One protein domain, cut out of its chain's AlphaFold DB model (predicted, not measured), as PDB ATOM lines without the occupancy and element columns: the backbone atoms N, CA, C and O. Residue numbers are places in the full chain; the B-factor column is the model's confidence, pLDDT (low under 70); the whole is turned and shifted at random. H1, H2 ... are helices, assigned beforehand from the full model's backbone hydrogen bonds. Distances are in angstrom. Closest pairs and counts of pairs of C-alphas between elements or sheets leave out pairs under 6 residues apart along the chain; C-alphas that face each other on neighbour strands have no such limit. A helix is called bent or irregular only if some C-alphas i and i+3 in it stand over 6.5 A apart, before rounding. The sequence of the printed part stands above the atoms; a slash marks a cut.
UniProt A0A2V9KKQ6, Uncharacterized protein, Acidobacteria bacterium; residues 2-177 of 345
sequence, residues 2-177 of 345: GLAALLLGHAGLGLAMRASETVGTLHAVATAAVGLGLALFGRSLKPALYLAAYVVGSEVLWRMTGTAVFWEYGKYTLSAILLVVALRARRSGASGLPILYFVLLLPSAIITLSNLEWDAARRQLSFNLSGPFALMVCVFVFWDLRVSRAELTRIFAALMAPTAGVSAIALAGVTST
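Overview. This is residues 2 to 177 of the 345 residues of an uncharacterized protein of Acidobacteria bacterium (UniProt A0A2V9KKQ6). A three-helix up-and-down bundle, H2, H3 and H4, forms the middle of a slab of mostly aligned helices. On one side the bent H8 packs along H3, and H1 crosses its arm H8b. On the other side H7b packs on H4, H5 packs on H7b, and H6 with H7a forms a hairpin at the far end. The printed part has 176 residues with eight named helices, H1 to H8 in order, and no named strand: all helix. It is compact, with a radius of gyration of the C-alphas of 17.7 A and spans of 47 by 43 by 26 A.

Arrangement. H1, residues 3 to 19, and H2, residues 21 to 41, touch only at the corner, closest at the C-alphas of Met 17 and Gly 24, 4.7 A. H3, residues 46 to 64, forms a hairpin with H2, at a shallow tilt of 20 degrees; the C-alphas of Ala 39 and Ala 48 are closest, 5.2 A. H3 is irregular, with C-alphas 57 and 60 7.0 A apart, and has a kink of 42 degrees near residue 57. H4, residues 73 to 88, forms a hairpin with H3, closest at the C-alphas of Glu 59 and Gly 74, 5.0 A. H2, with residues 32 to 40 alone, touches H4, closest at the C-alphas of Leu 36 and Ile 81, 5.4 A. H7, residues 118 to 142, was assigned as one helix by its hydrogen bonds but is bent, with C-alphas 128 and 131 6.7 A apart; its arms H7a, 118 to 128, and H7b, 131 to 142, stand at a steep tilt of 49 degrees. H7b touches H4, closest at the C-alphas of Ser 79 and Ala 134, 5.5 A. H5, residues 97 to 103, touches H7b, closest at the C-alphas of Pro 98 and Met 136, 5.0 A. H6, residues 106 to 115, forms a hairpin with H7a, closest at the C-alphas of Leu 113 and Ala 121, 5.6 A. H8, residues 149 to 176, likewise assigned as one helix by its hydrogen bonds, is bent, with C-alphas 159 and 162 6.5 A apart; its arms H8a, 149 to 159, and H8b, 162 to 176, stand at 38 degrees, only just steep. H8a touches H3, closest at the C-alphas of Tyr 54 and Leu 159, 4.7 A. H8b touches H1 at a steep tilt of 58 degrees, closest at the C-alphas of Gly 14 and Gly 165, 4.0 A. Every O i to N i+4 pair is within hydrogen-bond range in H1, H2, H4, H5, H6 and the four arms; in H3 13 of 15 are.

Along the chain. H1 begins at C-alpha 3 (112.559, 152.964, 119.619) and measures 24.4 A from first to last C-alpha. H2 measures 29.6 A, H3 28.5 A, H4 22.6 A and H8b 21.2 A. H7a begins at C-alpha 118 (74.634, 126.629, 114.582), and H8b ends at C-alpha 176 (92.541, 157.626, 137.245).

Size, cuts and confidence. The C-alphas of Gly 2 and Ser 114 are the two farthest apart, 53.9 A. The printed part has no cut and no long link. Mean pLDDT of the printed part is 94.2; residues 92 to 94 and 177 are under 70.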
ATOM      1  N   GLY A   2     113.733 156.766 116.649       91.06
ATOM      2  CA  GLY A   2     114.263 155.809 117.636       91.06
ATOM      3  C   GLY A   2     113.159 154.978 118.303       91.06
ATOM      4  O   GLY A   2     111.998 155.378 118.281       91.06
ATOM      5  N   LEU A   3     113.519 153.846 118.928       95.12
ATOM      6  CA  LEU A   3     112.559 152.964 119.619       95.12
ATOM      7  C   LEU A   3     111.738 153.713 120.681       95.12
ATOM      8  O   LEU A   3     110.535 153.520 120.750       95.12
ATOM      9  N   ALA A   4     112.356 154.608 121.459       96.81
ATOM     10  CA  ALA A   4     111.641 155.394 122.468       96.81
ATOM     11  C   ALA A   4     110.487 156.213 121.864       96.81
ATOM     12  O   ALA A   4     109.367 156.147 122.355       96.81
ATOM     13  N   ALA A   5     110.739 156.916 120.756       97.25
ATOM     14  CA  ALA A   5     109.707 157.679 120.055       97.25
ATOM     15  C   ALA A   5     108.596 156.768 119.509       97.25
ATOM     16  O   ALA A   5     107.426 157.128 119.574       97.25
ATOM     17  N   LEU A   6     108.949 155.571 119.022       97.62
ATOM     18  CA  LEU A   6     107.971 154.584 118.566       97.62
ATOM     19  C   LEU A   6     107.046 154.132 119.707       97.62
ATOM     20  O   LEU A   6     105.831 154.119 119.521       97.62
ATOM     21  N   LEU A   7     107.609 153.788 120.871       98.38
ATOM     22  CA  LEU A   7     106.835 153.353 122.039       98.38
ATOM     23  C   LEU A   7     105.961 154.486 122.586       98.38
ATOM     24  O   LEU A   7     104.785 154.266 122.855       98.38
ATOM     25  N   LEU A   8     106.498 155.705 122.697       98.00
ATOM     26  CA  LEU A   8     105.740 156.874 123.158       98.00
ATOM     27  C   LEU A   8     104.611 157.247 122.188       98.00
ATOM     28  O   LEU A   8     103.499 157.539 122.622       98.00
ATOM     29  N   GLY A   9     104.862 157.175 120.879       98.31
ATOM     30  CA  GLY A   9     103.828 157.384 119.867       98.31
ATOM     31  C   GLY A   9     102.694 156.364 119.984       98.31
ATOM     32  O   GLY A   9     101.525 156.736 119.927       98.31
ATOM     33  N   HIS A  10     103.018 155.091 120.231       98.44
ATOM     34  CA  HIS A  10     102.001 154.053 120.417       98.44
ATOM     35  C   HIS A  10     101.296 154.122 121.772       98.44
ATOM     36  O   HIS A  10     100.122 153.775 121.854       98.44
ATOM     37  N   ALA A  11     101.968 154.608 122.816       98.44
ATOM     38  CA  ALA A  11     101.326 154.940 124.081       98.44
ATOM     39  C   ALA A  11     100.233 156.002 123.868       98.44
ATOM     40  O   ALA A  11      99.090 155.798 124.276       98.44
ATOM     41  N   GLY A  12     100.554 157.087 123.151       98.38
ATOM     42  CA  GLY A  12      99.582 158.117 122.773       98.38
ATOM     43  C   GLY A  12      98.452 157.578 121.889       98.38
ATOM     44  O   GLY A  12      97.282 157.836 122.160       98.38
ATOM     45  N   LEU A  13      98.786 156.764 120.885       98.44
ATOM     46  CA  LEU A  13      97.801 156.110 120.020       98.44
ATOM     47  C   LEU A  13      96.847 155.205 120.809       98.44
ATOM     48  O   LEU A  13      95.644 155.257 120.583       98.44
ATOM     49  N   GLY A  14      97.351 154.417 121.763       98.19
ATOM     50  CA  GLY A  14      96.514 153.572 122.615       98.19
ATOM     51  C   GLY A  14      95.512 154.388 123.434       98.19
ATOM     52  O   GLY A  14      94.336 154.035 123.504       98.19
ATOM     53  N   LEU A  15      95.939 155.525 123.991       98.00
ATOM     54  CA  LEU A  15      95.033 156.446 124.684       98.00
ATOM     55  C   LEU A  15      93.998 157.069 123.733       98.00
ATOM     56  O   LEU A  15      92.830 157.175 124.102       98.00
ATOM     57  N   ALA A  16      94.386 157.417 122.503       98.25
ATOM     58  CA  ALA A  16      93.457 157.916 121.488       98.25
ATOM     59  C   ALA A  16      92.419 156.854 121.077       98.25
ATOM     60  O   ALA A  16      91.234 157.159 120.983       98.25
ATOM     61  N   MET A  17      92.837 155.596 120.906       98.25
ATOM     62  CA  MET A  17      91.934 154.469 120.638       98.25
ATOM     63  C   MET A  17      90.981 154.210 121.809       98.25
ATOM     64  O   MET A  17      89.821 153.888 121.593       98.25
ATOM     65  N   ARG A  18      91.441 154.386 123.056       95.94
ATOM     66  CA  ARG A  18      90.568 154.307 124.238       95.94
ATOM     67  C   ARG A  18      89.510 155.414 124.244       95.94
ATOM     68  O   ARG A  18      88.408 155.183 124.729       95.94
ATOM     69  N   ALA A  19      89.849 156.604 123.755       96.00
ATOM     70  CA  ALA A  19      88.928 157.735 123.692       96.00
ATOM     71  C   ALA A  19      87.941 157.650 122.513       96.00
ATOM     72  O   ALA A  19      86.878 158.260 122.568       96.00
ATOM     73  N   SER A  20      88.282 156.919 121.447       96.69
ATOM     74  CA  SER A  20      87.460 156.806 120.244       96.69
ATOM     75  C   SER A  20      87.557 155.417 119.611       96.69
ATOM     76  O   SER A  20      88.584 155.041 119.037       96.69
ATOM     77  N   GLU A  21      86.433 154.697 119.620       95.50
ATOM     78  CA  GLU A  21      86.264 153.409 118.935       95.50
ATOM     79  C   GLU A  21      86.590 153.501 117.433       95.50
ATOM     80  O   GLU A  21      87.168 152.576 116.852       95.50
ATOM     81  N   THR A  22      86.285 154.636 116.793       97.56
ATOM     82  CA  THR A  22      86.586 154.879 115.377       97.56
ATOM     83  C   THR A  22      88.086 154.822 115.104       97.56
ATOM     84  O   THR A  22      88.501 154.190 114.133       97.56
ATOM     85  N   VAL A  23      88.913 155.416 115.970       98.25
ATOM     86  CA  VAL A  23      90.378 155.372 115.830       98.25
ATOM     87  C   VAL A  23      90.872 153.932 115.933       98.25
ATOM     88  O   VAL A  23      91.681 153.501 115.109       98.25
ATOM     89  N   GLY A  24      90.347 153.165 116.894       97.88
ATOM     90  CA  GLY A  24      90.666 151.744 117.036       97.88
ATOM     91  C   GLY A  24      90.297 150.927 115.798       97.88
ATOM     92  O   GLY A  24      91.101 150.135 115.302       97.88
ATOM     93  N   THR A  25      89.116 151.187 115.241       98.19
ATOM     94  CA  THR A  25      88.578 150.486 114.067       98.19
ATOM     95  C   THR A  25      89.377 150.795 112.813       98.19
ATOM     96  O   THR A  25      89.816 149.874 112.122       98.19
ATOM     97  N   LEU A  26      89.657 152.074 112.557       98.44
ATOM     98  CA  LEU A  26      90.513 152.495 111.449       98.44
ATOM     99  C   LEU A  26      91.904 151.878 111.569       98.44
ATOM    100  O   LEU A  26      92.429 151.354 110.591       98.44
ATOM    101  N   HIS A  27      92.477 151.879 112.770       98.62
ATOM    102  CA  HIS A  27      93.771 151.263 113.017       98.62
ATOM    103  C   HIS A  27      93.762 149.754 112.716       98.62
ATOM    104  O   HIS A  27      94.667 149.253 112.045       98.62
ATOM    105  N   ALA A  28      92.760 149.013 113.196       98.50
ATOM    106  CA  ALA A  28      92.649 147.574 112.968       98.50
ATOM    107  C   ALA A  28      92.481 147.236 111.476       98.50
ATOM    108  O   ALA A  28      93.189 146.364 110.960       98.50
ATOM    109  N   VAL A  29      91.596 147.948 110.771       98.44
ATOM    110  CA  VAL A  29      91.344 147.755 109.332       98.44
ATOM    111  C   VAL A  29      92.568 148.143 108.504       98.44
ATOM    112  O   VAL A  29      92.996 147.368 107.649       98.44
ATOM    113  N   ALA A  30      93.195 149.287 108.794       98.50
ATOM    114  CA  ALA A  30      94.411 149.722 108.111       98.50
ATOM    115  C   ALA A  30      95.559 148.727 108.322       98.50
ATOM    116  O   ALA A  30      96.263 148.397 107.370       98.50
ATOM    117  N   THR A  31      95.717 148.191 109.537       98.50
ATOM    118  CA  THR A  31      96.729 147.162 109.825       98.50
ATOM    119  C   THR A  31      96.514 145.922 108.953       98.50
ATOM    120  O   THR A  31      97.461 145.438 108.335       98.50
ATOM    121  N   ALA A  32      95.281 145.421 108.839       98.38
ATOM    122  CA  ALA A  32      94.994 144.269 107.985       98.38
ATOM    123  C   ALA A  32      95.218 144.579 106.496       98.38
ATOM    124  O   ALA A  32      95.898 143.815 105.810       98.38
ATOM    125  N   ALA A  33      94.710 145.714 106.007       98.44
ATOM    126  CA  ALA A  33      94.836 146.120 104.609       98.44
ATOM    127  C   ALA A  33      96.304 146.309 104.194       98.44
ATOM    128  O   ALA A  33      96.737 145.767 103.177       98.44
ATOM    129  N   VAL A  34      97.097 147.011 105.009       98.50
ATOM    130  CA  VAL A  34      98.534 147.202 104.766       98.50
ATOM    131  C   VAL A  34      99.276 145.869 104.852       98.50
ATOM    132  O   VAL A  34     100.130 145.594 104.015       98.50
ATOM    133  N   GLY A  35      98.939 145.008 105.815       97.88
ATOM    134  CA  GLY A  35      99.574 143.697 105.972       97.88
ATOM    135  C   GLY A  35      99.365 142.787 104.786       97.88
ATOM    136  O   GLY A  35     100.326 142.232 104.256       97.88
ATOM    137  N   LEU A  36      98.116 142.682 104.341       98.06
ATOM    138  CA  LEU A  36      97.752 141.916 103.161       98.06
ATOM    139  C   LEU A  36      98.336 142.541 101.895       98.06
ATOM    140  O   LEU A  36      98.877 141.816 101.070       98.06
ATOM    141  N   GLY A  37      98.325 143.869 101.761       97.94
ATOM    142  CA  GLY A  37      98.941 144.565 100.630       97.94
ATOM    143  C   GLY A  37     100.451 144.321 100.537       97.94
ATOM    144  O   GLY A  37     100.963 143.987  99.470       97.94
ATOM    145  N   LEU A  38     101.173 144.402 101.660       97.69
ATOM    146  CA  LEU A  38     102.598 144.064 101.730       97.69
ATOM    147  C   LEU A  38     102.838 142.580 101.440       97.69
ATOM    148  O   LEU A  38     103.801 142.240 100.751       97.69
ATOM    149  N   ALA A  39     101.965 141.701 101.934       96.94
ATOM    150  CA  ALA A  39     102.054 140.275 101.670       96.94
ATOM    151  C   ALA A  39     101.805 139.962 100.193       96.94
ATOM    152  O   ALA A  39     102.564 139.182  99.641       96.94
ATOM    153  N   LEU A  40     100.827 140.583  99.529       97.00
ATOM    154  CA  LEU A  40     100.438 140.316  98.136       97.00
ATOM    155  C   LEU A  40     101.354 140.996  97.114       97.00
ATOM    156  O   LEU A  40     101.831 140.352  96.182       97.00
ATOM    157  N   PHE A  41     101.623 142.287  97.303       96.81
ATOM    158  CA  PHE A  41     102.248 143.149  96.294       96.81
ATOM    159  C   PHE A  41     103.657 143.606  96.679       96.81
ATOM    160  O   PHE A  41     104.384 144.164  95.858       96.81
ATOM    161  N   GLY A  42     104.086 143.359  97.921       93.94
ATOM    162  CA  GLY A  42     105.417 143.742  98.379       93.94
ATOM    163  C   GLY A  42     106.525 143.068  97.567       93.94
ATOM    164  O   GLY A  42     106.466 141.866  97.285       93.94
ATOM    165  N   ARG A  43     107.577 143.833  97.241       91.44
ATOM    166  CA  ARG A  43     108.809 143.322  96.602       91.44
ATOM    167  C   ARG A  43     109.553 142.315  97.488       91.44
ATOM    168  O   ARG A  43     110.263 141.452  96.994       91.44
ATOM    169  N   SER A  44     109.391 142.440  98.803       92.62
ATOM    170  CA  SER A  44     109.914 141.523  99.813       92.62
ATOM    171  C   SER A  44     108.792 141.123 100.760       92.62
ATOM    172  O   SER A  44     107.922 141.936 101.062       92.62
ATOM    173  N   LEU A  45     108.849 139.897 101.280       92.81
ATOM    174  CA  LEU A  45     107.874 139.374 102.243       92.81
ATOM    175  C   LEU A  45     108.183 139.796 103.690       92.81
ATOM    176  O   LEU A  45     107.332 139.693 104.568       92.81
ATOM    177  N   LYS A  46     109.393 140.300 103.955       94.06
ATOM    178  CA  LYS A  46     109.859 140.643 105.309       94.06
ATOM    179  C   LYS A  46     109.003 141.716 106.002       94.06
ATOM    180  O   LYS A  46     108.677 141.512 107.167       94.06
ATOM    181  N   PRO A  47     108.574 142.810 105.336       96.44
ATOM    182  CA  PRO A  47     107.669 143.783 105.950       96.44
ATOM    183  C   PRO A  47     106.330 143.184 106.395       96.44
ATOM    184  O   PRO A  47     105.832 143.547 107.457       96.44
ATOM    185  N   ALA A  48     105.781 142.226 105.639       96.56
ATOM    186  CA  ALA A  48     104.555 141.531 106.024       96.56
ATOM    187  C   ALA A  48     104.749 140.708 107.310       96.56
ATOM    188  O   ALA A  48     103.872 140.691 108.169       96.56
ATOM    189  N   LEU A  49     105.928 140.104 107.500       95.25
ATOM    190  CA  LEU A  49     106.274 139.409 108.747       95.25
ATOM    191  C   LEU A  49     106.404 140.361 109.942       95.25
ATOM    192  O   LEU A  49     106.032 140.004 111.057       95.25
ATOM    193  N   TYR A  50     106.913 141.577 109.729       97.12
ATOM    194  CA  TYR A  50     106.955 142.587 110.791       97.12
ATOM    195  C   TYR A  50     105.546 143.010 111.185       97.12
ATOM    196  O   TYR A  50     105.252 143.134 112.371       97.12
ATOM    197  N   LEU A  51     104.657 143.169 110.203       97.94
ATOM    198  CA  LEU A  51     103.271 143.503 110.488       97.94
ATOM    199  C   LEU A  51     102.509 142.345 111.139       97.94
ATOM    200  O   LEU A  51     101.682 142.584 112.007       97.94
ATOM    201  N   ALA A  52     102.831 141.092 110.816       97.62
ATOM    202  CA  ALA A  52     102.310 139.937 111.548       97.62
ATOM    203  C   ALA A  52     102.667 140.013 113.048       97.62
ATOM    204  O   ALA A  52     101.805 139.815 113.901       97.62
ATOM    205  N   ALA A  53     103.904 140.393 113.389       97.75
ATOM    206  CA  ALA A  53     104.298 140.624 114.781       97.75
ATOM    207  C   ALA A  53     103.580 141.834 115.413       97.75
ATOM    208  O   ALA A  53     103.217 141.798 116.589       97.75
ATOM    209  N   TYR A  54     103.325 142.879 114.624       98.62
ATOM    210  CA  TYR A  54     102.530 144.035 115.041       98.62
ATOM    211  C   TYR A  54     101.078 143.661 115.374       98.62
ATOM    212  O   TYR A  54     100.536 144.117 116.380       98.62
ATOM    213  N   VAL A  55     100.454 142.784 114.578       98.62
ATOM    214  CA  VAL A  55      99.103 142.255 114.836       98.62
ATOM    215  C   VAL A  55      99.054 141.527 116.180       98.62
ATOM    216  O   VAL A  55      98.139 141.773 116.962       98.62
ATOM    217  N   VAL A  56     100.062 140.701 116.491       97.81
ATOM    218  CA  VAL A  56     100.154 139.990 117.782       97.81
ATOM    219  C   VAL A  56     100.164 140.969 118.957       97.81
ATOM    220  O   VAL A  56      99.414 140.793 119.914       97.81
ATOM    221  N   GLY A  57     100.975 142.027 118.888       97.56
ATOM    222  CA  GLY A  57     101.001 143.036 119.947       97.56
ATOM    223  C   GLY A  57      99.733 143.906 120.006       97.56
ATOM    224  O   GLY A  57      99.417 144.453 121.061       97.56
ATOM    225  N   SER A  58      98.991 144.015 118.898       98.50
ATOM    226  CA  SER A  58      97.774 144.832 118.783       98.50
ATOM    227  C   SER A  58      96.490 144.113 119.190       98.50
ATOM    228  O   SER A  58      95.507 144.783 119.492       98.50
ATOM    229  N   GLU A  59      96.462 142.777 119.228       97.44
ATOM    230  CA  GLU A  59      95.233 142.008 119.488       97.44
ATOM    231  C   GLU A  59      94.537 142.447 120.786       97.44
ATOM    232  O   GLU A  59      93.345 142.764 120.788       97.44
ATOM    233  N   VAL A  60      95.290 142.511 121.887       97.75
ATOM    234  CA  VAL A  60      94.752 142.955 123.181       97.75
ATOM    235  C   VAL A  60      94.374 144.432 123.139       97.75
ATOM    236  O   VAL A  60      93.358 144.801 123.722       97.75
ATOM    237  N   LEU A  61      95.133 145.262 122.417       98.31
ATOM    238  CA  LEU A  61      94.845 146.688 122.271       98.31
ATOM    239  C   LEU A  61      93.490 146.924 121.584       98.31
ATOM    240  O   LEU A  61      92.700 147.735 122.061       98.31
ATOM    241  N   TRP A  62      93.176 146.192 120.512       98.38
ATOM    242  CA  TRP A  62      91.873 146.289 119.837       98.38
ATOM    243  C   TRP A  62      90.729 145.838 120.735       98.38
ATOM    244  O   TRP A  62      89.718 146.528 120.848       98.38
ATOM    245  N   ARG A  63      90.911 144.711 121.431       96.44
ATOM    246  CA  ARG A  63      89.888 144.174 122.336       96.44
ATOM    247  C   ARG A  63      89.612 145.108 123.511       96.44
ATOM    248  O   ARG A  63      88.454 145.352 123.834       96.44
ATOM    249  N   MET A  64      90.655 145.650 124.135       95.94
ATOM    250  CA  MET A  64      90.504 146.493 125.324       95.94
ATOM    251  C   MET A  64      89.966 147.895 125.025       95.94
ATOM    252  O   MET A  64      89.492 148.565 125.935       95.94
ATOM    253  N   THR A  65      90.052 148.344 123.771       96.44
ATOM    254  CA  THR A  65      89.525 149.642 123.321       96.44
ATOM    255  C   THR A  65      88.123 149.536 122.726       96.44
ATOM    256  O   THR A  65      87.593 150.536 122.259       96.44
ATOM    257  N   GLY A  66      87.513 148.343 122.736       94.19
ATOM    258  CA  GLY A  66      86.175 148.138 122.180       94.19
ATOM    259  C   GLY A  66      86.108 148.373 120.672       94.19
ATOM    260  O   GLY A  66      85.068 148.760 120.170       94.19
ATOM    261  N   THR A  67      87.219 148.167 119.957       95.00
ATOM    262  CA  THR A  67      87.288 148.356 118.504       95.00
ATOM    263  C   THR A  67      86.193 147.545 117.789       95.00
ATOM    264  O   THR A  67      86.025 146.366 118.108       95.00
ATOM    265  N   ALA A  68      85.525 148.130 116.783       96.81
ATOM    266  CA  ALA A  68      84.405 147.546 116.027       96.81
ATOM    267  C   ALA A  68      84.827 146.422 115.055       96.81
ATOM    268  O   ALA A  68      84.517 146.428 113.863       96.81
ATOM    269  N   VAL A  69      85.575 145.444 115.555       96.19
ATOM    270  CA  VAL A  69      85.969 144.231 114.844       96.19
ATOM    271  C   VAL A  69      85.520 143.015 115.639       96.19
ATOM    272  O   VAL A  69      85.334 143.055 116.853       96.19
ATOM    273  N   PHE A  70      85.334 141.896 114.951       93.56
ATOM    274  CA  PHE A  70      84.888 140.676 115.606       93.56
ATOM    275  C   PHE A  70      85.964 140.105 116.550       93.56
ATOM    276  O   PHE A  70      87.160 140.342 116.394       93.56
ATOM    277  N   TRP A  71      85.543 139.309 117.534       90.94
ATOM    278  CA  TRP A  71      86.382 138.916 118.676       90.94
ATOM    279  C   TRP A  71      87.731 138.277 118.301       90.94
ATOM    280  O   TRP A  71      88.764 138.578 118.900       90.94
ATOM    281  N   GLU A  72      87.745 137.416 117.285       94.69
ATOM    282  CA  GLU A  72      88.939 136.682 116.843       94.69
ATOM    283  C   GLU A  72      89.741 137.390 115.732       94.69
ATOM    284  O   GLU A  72      90.649 136.798 115.144       94.69
ATOM    285  N   TYR A  73      89.452 138.670 115.459       96.75
ATOM    286  CA  TYR A  73      90.029 139.452 114.356       96.75
ATOM    287  C   TYR A  73      91.556 139.376 114.255       96.75
ATOM    288  O   TYR A  73      92.092 139.164 113.166       96.75
ATOM    289  N   GLY A  74      92.269 139.508 115.380       97.06
ATOM    290  CA  GLY A  74      93.733 139.472 115.393       97.06
ATOM    291  C   GLY A  74      94.301 138.149 114.885       97.06
ATOM    292  O   GLY A  74      95.195 138.147 114.040       97.06
ATOM    293  N   LYS A  75      93.722 137.023 115.314       96.62
ATOM    294  CA  LYS A  75      94.170 135.683 114.913       96.62
ATOM    295  C   LYS A  75      93.922 135.431 113.431       96.62
ATOM    296  O   LYS A  75      94.810 134.941 112.741       96.62
ATOM    297  N   TYR A  76      92.756 135.820 112.916       97.06
ATOM    298  CA  TYR A  76      92.471 135.666 111.488       97.06
ATOM    299  C   TYR A  76      93.303 136.609 110.618       97.06
ATOM    300  O   TYR A  76      93.790 136.177 109.577       97.06
ATOM    301  N   THR A  77      93.532 137.853 111.049       98.38
ATOM    302  CA  THR A  77      94.402 138.799 110.330       98.38
ATOM    303  C   THR A  77      95.835 138.275 110.257       98.38
ATOM    304  O   THR A  77      96.431 138.251 109.180       98.38
ATOM    305  N   LEU A  78      96.369 137.791 111.383       98.44
ATOM    306  CA  LEU A  78      97.680 137.147 111.453       98.44
ATOM    307  C   LEU A  78      97.765 135.963 110.482       98.44
ATOM    308  O   LEU A  78      98.664 135.921 109.639       98.44
ATOM    309  N   SER A  79      96.815 135.028 110.570       98.19
ATOM    310  CA  SER A  79      96.793 133.844 109.714       98.19
ATOM    311  C   SER A  79      96.669 134.203 108.236       98.19
ATOM    312  O   SER A  79      97.384 133.633 107.421       98.19
ATOM    313  N   ALA A  80      95.823 135.169 107.873       98.25
ATOM    314  CA  ALA A  80      95.644 135.592 106.488       98.25
ATOM    315  C   ALA A  80      96.940 136.172 105.896       98.25
ATOM    316  O   ALA A  80      97.367 135.749 104.822       98.25
ATOM    317  N   ILE A  81      97.614 137.075 106.621       98.31
ATOM    318  CA  ILE A  81      98.905 137.640 106.200       98.31
ATOM    319  C   ILE A  81      99.937 136.522 106.002       98.31
ATOM    320  O   ILE A  81     100.604 136.463 104.967       98.31
ATOM    321  N   LEU A  82     100.063 135.619 106.976       96.75
ATOM    322  CA  LEU A  82     101.062 134.553 106.939       96.75
ATOM    323  C   LEU A  82     100.776 133.504 105.858       96.75
ATOM    324  O   LEU A  82     101.713 133.053 105.202       96.75
ATOM    325  N   LEU A  83      99.514 133.154 105.610       95.88
ATOM    326  CA  LEU A  83      99.138 132.246 104.524       95.88
ATOM    327  C   LEU A  83      99.479 132.840 103.155       95.88
ATOM    328  O   LEU A  83     100.065 132.146 102.325       95.88
ATOM    329  N   VAL A  84      99.215 134.130 102.927       96.44
ATOM    330  CA  VAL A  84      99.634 134.808 101.686       96.44
ATOM    331  C   VAL A  84     101.158 134.790 101.539       96.44
ATOM    332  O   VAL A  84     101.671 134.501 100.454       96.44
ATOM    333  N   VAL A  85     101.895 135.050 102.625       94.56
ATOM    334  CA  VAL A  85     103.363 134.940 102.636       94.56
ATOM    335  C   VAL A  85     103.808 133.523 102.269       94.56
ATOM    336  O   VAL A  85     104.707 133.373 101.443       94.56
ATOM    337  N   ALA A  86     103.173 132.492 102.833       92.38
ATOM    338  CA  ALA A  86     103.476 131.090 102.550       92.38
ATOM    339  C   ALA A  86     103.280 130.752 101.065       92.38
ATOM    340  O   ALA A  86     104.173 130.172 100.442       92.38
ATOM    341  N   LEU A  87     102.142 131.170 100.501       92.88
ATOM    342  CA  LEU A  87     101.778 130.947  99.104       92.88
ATOM    343  C   LEU A  87     102.760 131.637  98.151       92.88
ATOM    344  O   LEU A  87     103.293 130.998  97.245       92.88
ATOM    345  N   ARG A  88     103.073 132.921  98.377       92.94
ATOM    346  CA  ARG A  88     104.014 133.665  97.517       92.94
ATOM    347  C   ARG A  88     105.448 133.172  97.616       92.94
ATOM    348  O   ARG A  88     106.154 133.171  96.614       92.94
ATOM    349  N   ALA A  89     105.878 132.749  98.800       89.12
ATOM    350  CA  ALA A  89     107.184 132.124  98.981       89.12
ATOM    351  C   ALA A  89     107.227 130.670  98.480       89.12
ATOM    352  O   ALA A  89     108.282 130.048  98.590       89.12
ATOM    353  N   ARG A  90     106.109 130.125  97.963       85.94
ATOM    354  CA  ARG A  90     105.957 128.719  97.551       85.94
ATOM    355  C   ARG A  90     106.483 127.756  98.616       85.94
ATOM    356  O   ARG A  90     107.168 126.782  98.307       85.94
ATOM    357  N   ARG A  91     106.210 128.055  99.891       78.38
ATOM    358  CA  ARG A  91     106.723 127.243 100.996       78.38
ATOM    359  C   ARG A  91     105.989 125.913 101.036       78.38
ATOM    360  O   ARG A  91     104.816 125.858 101.392       78.38
ATOM    361  N   SER A  92     106.712 124.837 100.760       66.75
ATOM    362  CA  SER A  92     106.348 123.506 101.227       66.75
ATOM    363  C   SER A  92     106.735 123.427 102.706       66.75
ATOM    364  O   SER A  92     107.923 123.366 103.029       66.75
ATOM    365  N   GLY A  93     105.768 123.539 103.621       60.69
ATOM    366  CA  GLY A  93     106.029 123.411 105.058       60.69
ATOM    367  C   GLY A  93     106.808 122.129 105.344       60.69
ATOM    368  O   GLY A  93     106.506 121.074 104.796       60.69
ATOM    369  N   ALA A  94     107.851 122.227 106.160       56.94
ATOM    370  CA  ALA A  94     108.899 121.209 106.233       56.94
ATOM    371  C   ALA A  94     108.500 119.902 106.944       56.94
ATOM    372  O   ALA A  94     109.329 119.021 107.138       56.94
ATOM    373  N   SER A  95     107.248 119.773 107.369       70.44
ATOM    374  CA  SER A  95     106.667 118.521 107.832       70.44
ATOM    375  C   SER A  95     105.148 118.668 107.849       70.44
ATOM    376  O   SER A  95     104.626 119.753 108.104       70.44
ATOM    377  N   GLY A  96     104.416 117.576 107.628       84.62
ATOM    378  CA  GLY A  96     102.966 117.541 107.847       84.62
ATOM    379  C   GLY A  96     102.568 117.706 109.320       84.62
ATOM    380  O   GLY A  96     101.381 117.709 109.618       84.62
ATOM    381  N   LEU A  97     103.526 117.856 110.248       89.94
ATOM    382  CA  LEU A  97     103.294 117.866 111.694       89.94
ATOM    383  C   LEU A  97     102.394 119.012 112.182       89.94
ATOM    384  O   LEU A  97     101.492 118.720 112.964       89.94
ATOM    385  N   PRO A  98     102.550 120.282 111.750       91.38
ATOM    386  CA  PRO A  98     101.639 121.343 112.186       91.38
ATOM    387  C   PRO A  98     100.205 121.078 111.719       91.38
ATOM    388  O   PRO A  98      99.256 121.328 112.459       91.38
ATOM    389  N   ILE A  99     100.056 120.534 110.507       91.19
ATOM    390  CA  ILE A  99      98.757 120.164 109.937       91.19
ATOM    391  C   ILE A  99      98.164 119.000 110.732       91.19
ATOM    392  O   ILE A  99      97.015 119.081 111.149       91.19
ATOM    393  N   LEU A 100      98.952 117.956 111.002       93.62
ATOM    394  CA  LEU A 100      98.539 116.811 111.809       93.62
ATOM    395  C   LEU A 100      98.075 117.251 113.203       93.62
ATOM    396  O   LEU A 100      97.000 116.850 113.632       93.62
ATOM    397  N   TYR A 101      98.837 118.121 113.874       93.38
ATOM    398  CA  TYR A 101      98.452 118.726 115.152       93.38
ATOM    399  C   TYR A 101      97.054 119.349 115.086       93.38
ATOM    400  O   TYR A 101      96.220 119.075 115.945       93.38
ATOM    401  N   PHE A 102      96.784 120.162 114.063       95.06
ATOM    402  CA  PHE A 102      95.493 120.829 113.934       95.06
ATOM    403  C   PHE A 102      94.369 119.853 113.570       95.06
ATOM    404  O   PHE A 102      93.286 119.922 114.146       95.06
ATOM    405  N   VAL A 103      94.633 118.903 112.667       95.06
ATOM    406  CA  VAL A 103      93.674 117.865 112.259       95.06
ATOM    407  C   VAL A 103      93.239 117.013 113.449       95.06
ATOM    408  O   VAL A 103      92.052 116.728 113.578       95.06
ATOM    409  N   LEU A 104      94.151 116.674 114.365       95.94
ATOM    410  CA  LEU A 104      93.832 115.913 115.578       95.94
ATOM    411  C   LEU A 104      92.862 116.642 116.528       95.94
ATOM    412  O   LEU A 104      92.254 115.996 117.378       95.94
ATOM    413  N   LEU A 105      92.666 117.958 116.378       94.00
ATOM    414  CA  LEU A 105      91.678 118.725 117.145       94.00
ATOM    415  C   LEU A 105      90.282 118.718 116.499       94.00
ATOM    416  O   LEU A 105      89.283 118.933 117.193       94.00
ATOM    417  N   LEU A 106      90.184 118.445 115.193       93.81
ATOM    418  CA  LEU A 106      88.932 118.508 114.430       93.81
ATOM    419  C   LEU A 106      87.850 117.490 114.841       93.81
ATOM    420  O   LEU A 106      86.679 117.842 114.704       93.81
ATOM    421  N   PRO A 107      88.144 116.293 115.392       94.06
ATOM    422  CA  PRO A 107      87.091 115.395 115.871       94.06
ATOM    423  C   PRO A 107      86.158 116.054 116.898       94.06
ATOM    424  O   PRO A 107      84.942 115.870 116.843       94.06
ATOM    425  N   SER A 108      86.699 116.902 117.783       90.25
ATOM    426  CA  SER A 108      85.895 117.660 118.755       90.25
ATOM    427  C   SER A 108      84.949 118.673 118.092       90.25
ATOM    428  O   SER A 108      83.884 118.987 118.632       90.25
ATOM    429  N   ALA A 109      85.295 119.146 116.891       92.88
ATOM    430  CA  ALA A 109      84.466 120.075 116.143       92.88
ATOM    431  C   ALA A 109      83.193 119.406 115.618       92.88
ATOM    432  O   ALA A 109      82.121 120.001 115.696       92.88
ATOM    433  N   ILE A 110      83.302 118.155 115.158       92.62
ATOM    434  CA  ILE A 110      82.158 117.354 114.704       92.62
ATOM    435  C   ILE A 110      81.174 117.167 115.861       92.62
ATOM    436  O   ILE A 110      79.991 117.447 115.713       92.62
ATOM    437  N   ILE A 111      81.676 116.791 117.043       92.19
ATOM    438  CA  ILE A 111      80.845 116.645 118.247       92.19
ATOM    439  C   ILE A 111      80.144 117.968 118.580       92.19
ATOM    440  O   ILE A 111      78.953 117.975 118.873       92.19
ATOM    441  N   THR A 112      80.853 119.093 118.500       93.75
ATOM    442  CA  THR A 112      80.281 120.418 118.787       93.75
ATOM    443  C   THR A 112      79.149 120.774 117.818       93.75
ATOM    444  O   THR A 112      78.102 121.243 118.257       93.75
ATOM    445  N   LEU A 113      79.335 120.523 116.518       94.38
ATOM    446  CA  LEU A 113      78.331 120.785 115.479       94.38
ATOM    447  C   LEU A 113      77.089 119.902 115.621       94.38
ATOM    448  O   LEU A 113      75.993 120.359 115.324       94.38
ATOM    449  N   SER A 114      77.249 118.665 116.092       94.38
ATOM    450  CA  SER A 114      76.128 117.738 116.276       94.38
ATOM    451  C   SER A 114      75.316 117.983 117.552       94.38
ATOM    452  O   SER A 114      74.229 117.431 117.679       94.38
ATOM    453  N   ASN A 115      75.838 118.752 118.516       94.25
ATOM    454  CA  ASN A 115      75.225 118.912 119.844       94.25
ATOM    455  C   ASN A 115      74.776 120.344 120.170       94.25
ATOM    456  O   ASN A 115      74.104 120.547 121.180       94.25
ATOM    457  N   LEU A 116      75.166 121.341 119.373       94.00
ATOM    458  CA  LEU A 116      74.830 122.744 119.606       94.00
ATOM    459  C   LEU A 116      74.150 123.351 118.380       94.00
ATOM    460  O   LEU A 116      74.492 123.031 117.246       94.00
ATOM    461  N   GLU A 117      73.265 124.316 118.626       96.00
ATOM    462  CA  GLU A 117      72.724 125.194 117.585       96.00
ATOM    463  C   GLU A 117      73.844 125.886 116.802       96.00
ATOM    464  O   GLU A 117      74.885 126.240 117.368       96.00
ATOM    465  N   TRP A 118      73.611 126.141 115.512       93.69
ATOM    466  CA  TRP A 118      74.634 126.629 114.582       93.69
ATOM    467  C   TRP A 118      75.412 127.849 115.097       93.69
ATOM    468  O   TRP A 118      76.645 127.868 115.066       93.69
ATOM    469  N   ASP A 119      74.718 128.856 115.633       93.69
ATOM    470  CA  ASP A 119      75.365 130.063 116.152       93.69
ATOM    471  C   ASP A 119      76.220 129.799 117.395       93.69
ATOM    472  O   ASP A 119      77.315 130.360 117.532       93.69
ATOM    473  N   ALA A 120      75.747 128.938 118.297       93.44
ATOM    474  CA  ALA A 120      76.490 128.551 119.489       93.44
ATOM    475  C   ALA A 120      77.715 127.709 119.108       93.44
ATOM    476  O   ALA A 120      78.822 127.999 119.571       93.44
ATOM    477  N   ALA A 121      77.541 126.740 118.205       94.69
ATOM    478  CA  ALA A 121      78.620 125.922 117.670       94.69
ATOM    479  C   ALA A 121      79.689 126.796 117.006       94.69
ATOM    480  O   ALA A 121      80.860 126.718 117.372       94.69
ATOM    481  N   ARG A 122      79.305 127.710 116.107       93.81
ATOM    482  CA  ARG A 122      80.236 128.618 115.419       93.81
ATOM    483  C   ARG A 122      81.056 129.460 116.397       93.81
ATOM    484  O   ARG A 122      82.263 129.608 116.205       93.81
ATOM    485  N   ARG A 123      80.428 130.004 117.446       91.62
ATOM    486  CA  ARG A 123      81.126 130.781 118.488       91.62
ATOM    487  C   ARG A 123      82.112 129.915 119.268       91.62
ATOM    488  O   ARG A 123      83.255 130.330 119.438       91.62
ATOM    489  N   GLN A 124      81.697 128.719 119.691       93.25
ATOM    490  CA  GLN A 124      82.562 127.790 120.422       93.25
ATOM    491  C   GLN A 124      83.741 127.319 119.568       93.25
ATOM    492  O   GLN A 124      84.884 127.363 120.019       93.25
ATOM    493  N   LEU A 125      83.496 126.941 118.315       94.88
ATOM    494  CA  LEU A 125      84.544 126.529 117.385       94.88
ATOM    495  C   LEU A 125      85.525 127.662 117.103       94.88
ATOM    496  O   LEU A 125      86.731 127.458 117.193       94.88
ATOM    497  N   SER A 126      85.031 128.865 116.800       93.38
ATOM    498  CA  SER A 126      85.898 130.015 116.529       93.38
ATOM    499  C   SER A 126      86.759 130.363 117.747       93.38
ATOM    500  O   SER A 126      87.969 130.536 117.607       93.38
ATOM    501  N   PHE A 127      86.178 130.374 118.948       91.25
ATOM    502  CA  PHE A 127      86.904 130.673 120.182       91.25
ATOM    503  C   PHE A 127      87.983 129.626 120.508       91.25
ATOM    504  O   PHE A 127      89.099 129.988 120.877       91.25
ATOM    505  N   ASN A 128      87.682 128.335 120.332       94.38
ATOM    506  CA  ASN A 128      88.595 127.255 120.722       94.38
ATOM    507  C   ASN A 128      89.619 126.882 119.635       94.38
ATOM    508  O   ASN A 128      90.744 126.514 119.969       94.38
ATOM    509  N   LEU A 129      89.276 126.985 118.344       95.69
ATOM    510  CA  LEU A 129      90.144 126.545 117.241       95.69
ATOM    511  C   LEU A 129      90.968 127.669 116.602       95.69
ATOM    512  O   LEU A 129      91.991 127.375 115.986       95.69
ATOM    513  N   SER A 130      90.588 128.943 116.748       96.06
ATOM    514  CA  SER A 130      91.319 130.056 116.113       96.06
ATOM    515  C   SER A 130      92.763 130.195 116.611       96.06
ATOM    516  O   SER A 130      93.664 130.452 115.813       96.06
ATOM    517  N   GLY A 131      93.004 129.993 117.911       95.00
ATOM    518  CA  GLY A 131      94.346 129.981 118.507       95.00
ATOM    519  C   GLY A 131      95.221 128.848 117.958       95.00
ATOM    520  O   GLY A 131      96.269 129.134 117.376       95.00
ATOM    521  N   PRO A 132      94.789 127.578 118.080       96.31
ATOM    522  CA  PRO A 132      95.454 126.433 117.456       96.31
ATOM    523  C   PRO A 132      95.708 126.598 115.954       96.31
ATOM    524  O   PRO A 132      96.797 126.288 115.474       96.31
ATOM    525  N   PHE A 133      94.740 127.140 115.212       97.00
ATOM    526  CA  PHE A 133      94.889 127.412 113.785       97.00
ATOM    527  C   PHE A 133      95.986 128.449 113.513       97.00
ATOM    528  O   PHE A 133      96.865 128.217 112.685       97.00
ATOM    529  N   ALA A 134      95.984 129.573 114.236       97.31
ATOM    530  CA  ALA A 134      97.031 130.584 114.114       97.31
ATOM    531  C   ALA A 134      98.415 130.015 114.467       97.31
ATOM    532  O   ALA A 134      99.390 130.296 113.772       97.31
ATOM    533  N   LEU A 135      98.504 129.160 115.491       95.38
ATOM    534  CA  LEU A 135      99.744 128.475 115.853       95.38
ATOM    535  C   LEU A 135     100.229 127.541 114.736       95.38
ATOM    536  O   LEU A 135     101.403 127.601 114.372       95.38
ATOM    537  N   MET A 136      99.339 126.727 114.157       95.50
ATOM    538  CA  MET A 136      99.655 125.877 113.004       95.50
ATOM    539  C   MET A 136     100.246 126.708 111.859       95.50
ATOM    540  O   MET A 136     101.308 126.362 111.338       95.50
ATOM    541  N   VAL A 137      99.584 127.809 111.485       95.19
ATOM    542  CA  VAL A 137     100.039 128.696 110.403       95.19
ATOM    543  C   VAL A 137     101.403 129.307 110.731       95.19
ATOM    544  O   VAL A 137     102.299 129.293 109.886       95.19
ATOM    545  N   CYS A 138     101.604 129.785 111.962       94.62
ATOM    546  CA  CYS A 138     102.891 130.306 112.417       94.62
ATOM    547  C   CYS A 138     104.008 129.264 112.279       94.62
ATOM    548  O   CYS A 138     105.039 129.561 111.680       94.62
ATOM    549  N   VAL A 139     103.814 128.040 112.782       92.75
ATOM    550  CA  VAL A 139     104.836 126.984 112.686       92.75
ATOM    551  C   VAL A 139     105.115 126.637 111.224       92.75
ATOM    552  O   VAL A 139     106.277 126.555 110.834       92.75
ATOM    553  N   PHE A 140     104.077 126.505 110.396       90.81
ATOM    554  CA  PHE A 140     104.220 126.205 108.970       90.81
ATOM    555  C   PHE A 140     105.071 127.253 108.233       90.81
ATOM    556  O   PHE A 140     105.953 126.905 107.445       90.81
ATOM    557  N   VAL A 141     104.843 128.542 108.505       90.69
ATOM    558  CA  VAL A 141     105.561 129.641 107.842       90.69
ATOM    559  C   VAL A 141     106.970 129.831 108.396       90.69
ATOM    560  O   VAL A 141     107.907 130.040 107.621       90.69
ATOM    561  N   PHE A 142     107.139 129.752 109.716       90.62
ATOM    562  CA  PHE A 142     108.397 130.090 110.379       90.62
ATOM    563  C   PHE A 142     109.398 128.936 110.489       90.62
ATOM    564  O   PHE A 142     110.559 129.211 110.783       90.62
ATOM    565  N   TRP A 143     109.001 127.687 110.210       87.44
ATOM    566  CA  TRP A 143     109.837 126.495 110.429       87.44
ATOM    567  C   TRP A 143     111.276 126.602 109.899       87.44
ATOM    568  O   TRP A 143     112.222 126.260 110.598       87.44
ATOM    569  N   ASP A 144     111.445 127.083 108.667       82.12
ATOM    570  CA  ASP A 144     112.762 127.295 108.048       82.12
ATOM    571  C   ASP A 144     112.857 128.727 107.509       82.12
ATOM    572  O   ASP A 144     113.288 128.994 106.383       82.12
ATOM    573  N   LEU A 145     112.320 129.680 108.275       86.19
ATOM    574  CA  LEU A 145     112.494 131.087 107.962       86.19
ATOM    575  C   LEU A 145     113.814 131.573 108.559       86.19
ATOM    576  O   LEU A 145     113.975 131.681 109.773       86.19
ATOM    577  N   ARG A 146     114.743 131.961 107.686       87.19
ATOM    578  CA  ARG A 146     115.982 132.617 108.104       87.19
ATOM    579  C   ARG A 146     115.750 134.111 108.284       87.19
ATOM    580  O   ARG A 146     115.400 134.813 107.337       87.19
ATOM    581  N   VAL A 147     115.987 134.587 109.500       89.81
ATOM    582  CA  VAL A 147     115.847 135.993 109.881       89.81
ATOM    583  C   VAL A 147     117.207 136.501 110.345       89.81
ATOM    584  O   VAL A 147     117.823 135.938 111.249       89.81
ATOM    585  N   SER A 148     117.701 137.564 109.719       92.44
ATOM    586  CA  SER A 148     118.922 138.231 110.172       92.44
ATOM    587  C   SER A 148     118.674 138.992 111.476       92.44
ATOM    588  O   SER A 148     117.548 139.354 111.816       92.44
ATOM    589  N   ARG A 149     119.742 139.320 112.205       89.06
ATOM    590  CA  ARG A 149     119.639 140.057 113.478       89.06
ATOM    591  C   ARG A 149     118.915 141.396 113.335       89.06
ATOM    592  O   ARG A 149     118.085 141.733 114.171       89.06
ATOM    593  N   ALA A 150     119.190 142.136 112.260       91.88
ATOM    594  CA  ALA A 150     118.521 143.408 111.995       91.88
ATOM    595  C   ALA A 150     117.005 143.221 111.823       91.88
ATOM    596  O   ALA A 150     116.209 144.012 112.322       91.88
ATOM    597  N   GLU A 151     116.594 142.147 111.159       94.75
ATOM    598  CA  GLU A 151     115.186 141.832 110.921       94.75
ATOM    599  C   GLU A 151     114.503 141.351 112.200       94.75
ATOM    600  O   GLU A 151     113.387 141.776 112.480       94.75
ATOM    601  N   LEU A 152     115.202 140.568 113.027       93.38
ATOM    602  CA  LEU A 152     114.715 140.151 114.339       93.38
ATOM    603  C   LEU A 152     114.434 141.362 115.240       93.38
ATOM    604  O   LEU A 152     113.376 141.446 115.852       93.38
ATOM    605  N   THR A 153     115.325 142.358 115.257       94.38
ATOM    606  CA  THR A 153     115.090 143.589 116.032       94.38
ATOM    607  C   THR A 153     113.923 144.428 115.502       94.38
ATOM    608  O   THR A 153     113.256 145.106 116.278       94.38
ATOM    609  N   ARG A 154     113.616 144.354 114.197       96.31
ATOM    610  CA  ARG A 154     112.417 144.990 113.622       96.31
ATOM    611  C   ARG A 154     111.141 144.257 114.031       96.31
ATOM    612  O   ARG A 154     110.169 144.923 114.363       96.31
ATOM    613  N   ILE A 155     111.164 142.924 114.065       96.88
ATOM    614  CA  ILE A 155     110.068 142.099 114.604       96.88
ATOM    615  C   ILE A 155     109.813 142.461 116.070       96.88
ATOM    616  O   ILE A 155     108.673 142.704 116.455       96.88
ATOM    617  N   PHE A 156     110.877 142.568 116.872       97.06
ATOM    618  CA  PHE A 156     110.780 142.963 118.277       97.06
ATOM    619  C   PHE A 156     110.162 144.352 118.445       97.06
ATOM    620  O   PHE A 156     109.215 144.511 119.211       97.06
ATOM    621  N   ALA A 157     110.638 145.345 117.688       97.81
ATOM    622  CA  ALA A 157     110.069 146.691 117.711       97.81
ATOM    623  C   ALA A 157     108.592 146.712 117.285       97.81
ATOM    624  O   ALA A 157     107.792 147.398 117.915       97.81
ATOM    625  N   ALA A 158     108.232 145.953 116.245       98.19
ATOM    626  CA  ALA A 158     106.866 145.875 115.740       98.19
ATOM    627  C   ALA A 158     105.902 145.266 116.767       98.19
ATOM    628  O   ALA A 158     104.794 145.764 116.911       98.19
ATOM    629  N   LEU A 159     106.328 144.250 117.521       98.19
ATOM    630  CA  LEU A 159     105.522 143.674 118.600       98.19
ATOM    631  C   LEU A 159     105.412 144.625 119.799       98.19
ATOM    632  O   LEU A 159     104.317 144.849 120.306       98.19
ATOM    633  N   MET A 160     106.534 145.201 120.243       98.38
ATOM    634  CA  MET A 160     106.572 146.063 121.433       98.38
ATOM    635  C   MET A 160     105.793 147.371 121.262       98.38
ATOM    636  O   MET A 160     105.312 147.923 122.249       98.38
ATOM    637  N   ALA A 161     105.695 147.886 120.035       98.31
ATOM    638  CA  ALA A 161     105.021 149.142 119.737       98.31
ATOM    639  C   ALA A 161     103.570 149.179 120.266       98.31
ATOM    640  O   ALA A 161     103.308 149.947 121.191       98.31
ATOM    641  N   PRO A 162     102.632 148.336 119.806       98.50
ATOM    642  CA  PRO A 162     101.267 148.313 120.336       98.50
ATOM    643  C   PRO A 162     101.187 147.847 121.802       98.50
ATOM    644  O   PRO A 162     100.291 148.290 122.523       98.50
ATOM    645  N   THR A 163     102.150 147.057 122.302       98.56
ATOM    646  CA  THR A 163     102.250 146.751 123.743       98.56
ATOM    647  C   THR A 163     102.415 148.018 124.588       98.56
ATOM    648  O   THR A 163     101.859 148.097 125.683       98.56
ATOM    649  N   ALA A 164     103.103 149.048 124.079       98.62
ATOM    650  CA  ALA A 164     103.178 150.347 124.749       98.62
ATOM    651  C   ALA A 164     101.812 151.056 124.823       98.62
ATOM    652  O   ALA A 164     101.528 151.728 125.812       98.62
ATOM    653  N   GLY A 165     100.935 150.858 123.832       98.56
ATOM    654  CA  GLY A 165      99.546 151.327 123.875       98.56
ATOM    655  C   GLY A 165      98.739 150.649 124.984       98.56
ATOM    656  O   GLY A 165      98.088 151.326 125.780       98.56
ATOM    657  N   VAL A 166      98.853 149.322 125.102       98.56
ATOM    658  CA  VAL A 166      98.237 148.553 126.203       98.56
ATOM    659  C   VAL A 166      98.751 149.043 127.560       98.56
ATOM    660  O   VAL A 166      97.970 149.293 128.478       98.56
ATOM    661  N   SER A 167     100.068 149.229 127.666       98.19
ATOM    662  CA  SER A 167     100.746 149.755 128.852       98.19
ATOM    663  C   SER A 167     100.225 151.140 129.250       98.19
ATOM    664  O   SER A 167      99.919 151.371 130.420       98.19
ATOM    665  N   ALA A 168     100.040 152.048 128.291       98.00
ATOM    666  CA  ALA A 168      99.514 153.385 128.552       98.00
ATOM    667  C   ALA A 168      98.072 153.354 129.076       98.00
ATOM    668  O   ALA A 168      97.751 154.042 130.047       98.00
ATOM    669  N   ILE A 169      97.211 152.518 128.489       97.31
ATOM    670  CA  ILE A 169      95.826 152.360 128.951       97.31
ATOM    671  C   ILE A 169      95.782 151.768 130.366       97.31
ATOM    672  O   ILE A 169      95.038 152.269 131.214       97.31
ATOM    673  N   ALA A 170      96.593 150.741 130.636       96.00
ATOM    674  CA  ALA A 170      96.715 150.142 131.964       96.00
ATOM    675  C   ALA A 170      97.205 151.168 133.000       96.00
ATOM    676  O   ALA A 170      96.629 151.273 134.082       96.00
ATOM    677  N   LEU A 171      98.206 151.988 132.646       94.62
ATOM    678  CA  LEU A 171      98.718 153.055 133.511       94.62
ATOM    679  C   LEU A 171      97.623 154.065 133.834       94.62
ATOM    680  O   LEU A 171      97.400 154.366 135.001       94.62
ATOM    681  N   ALA A 172      96.907 154.529 132.809       92.69
ATOM    682  CA  ALA A 172      95.801 155.455 132.979       92.69
ATOM    683  C   ALA A 172      94.712 154.873 133.894       92.69
ATOM    684  O   ALA A 172      94.120 155.606 134.677       92.69
ATOM    685  N   GLY A 173      94.452 153.562 133.836       88.69
ATOM    686  CA  GLY A 173      93.554 152.879 134.773       88.69
ATOM    687  C   GLY A 173      94.028 152.976 136.227       88.69
ATOM    688  O   GLY A 173      93.250 153.363 137.100       88.69
ATOM    689  N   VAL A 174      95.319 152.722 136.470       88.25
ATOM    690  CA  VAL A 174      95.933 152.838 137.804       88.25
ATOM    691  C   VAL A 174      95.906 154.273 138.335       88.25
ATOM    692  O   VAL A 174      95.673 154.471 139.522       88.25
ATOM    693  N   THR A 175      96.132 155.277 137.485       87.25
ATOM    694  CA  THR A 175      96.228 156.681 137.921       87.25
ATOM    695  C   THR A 175      94.881 157.394 138.028       87.25
ATOM    696  O   THR A 175      94.774 158.364 138.770       87.25
ATOM    697  N   SER A 176      93.860 156.964 137.278       78.38
ATOM    698  CA  SER A 176      92.541 157.626 137.245       78.38
ATOM    699  C   SER A 176      91.543 157.094 138.270       78.38
ATOM    700  O   SER A 176      90.529 157.738 138.525       78.38
ATOM    701  N   THR A 177      91.804 155.930 138.867       69.69
ATOM    702  CA  THR A 177      90.895 155.301 139.829       69.69
ATOM    703  C   THR A 177      91.598 155.073 141.159       69.69
ATOM    704  O   THR A 177      92.793 154.782 141.199       69.69
TER     705      THR A 177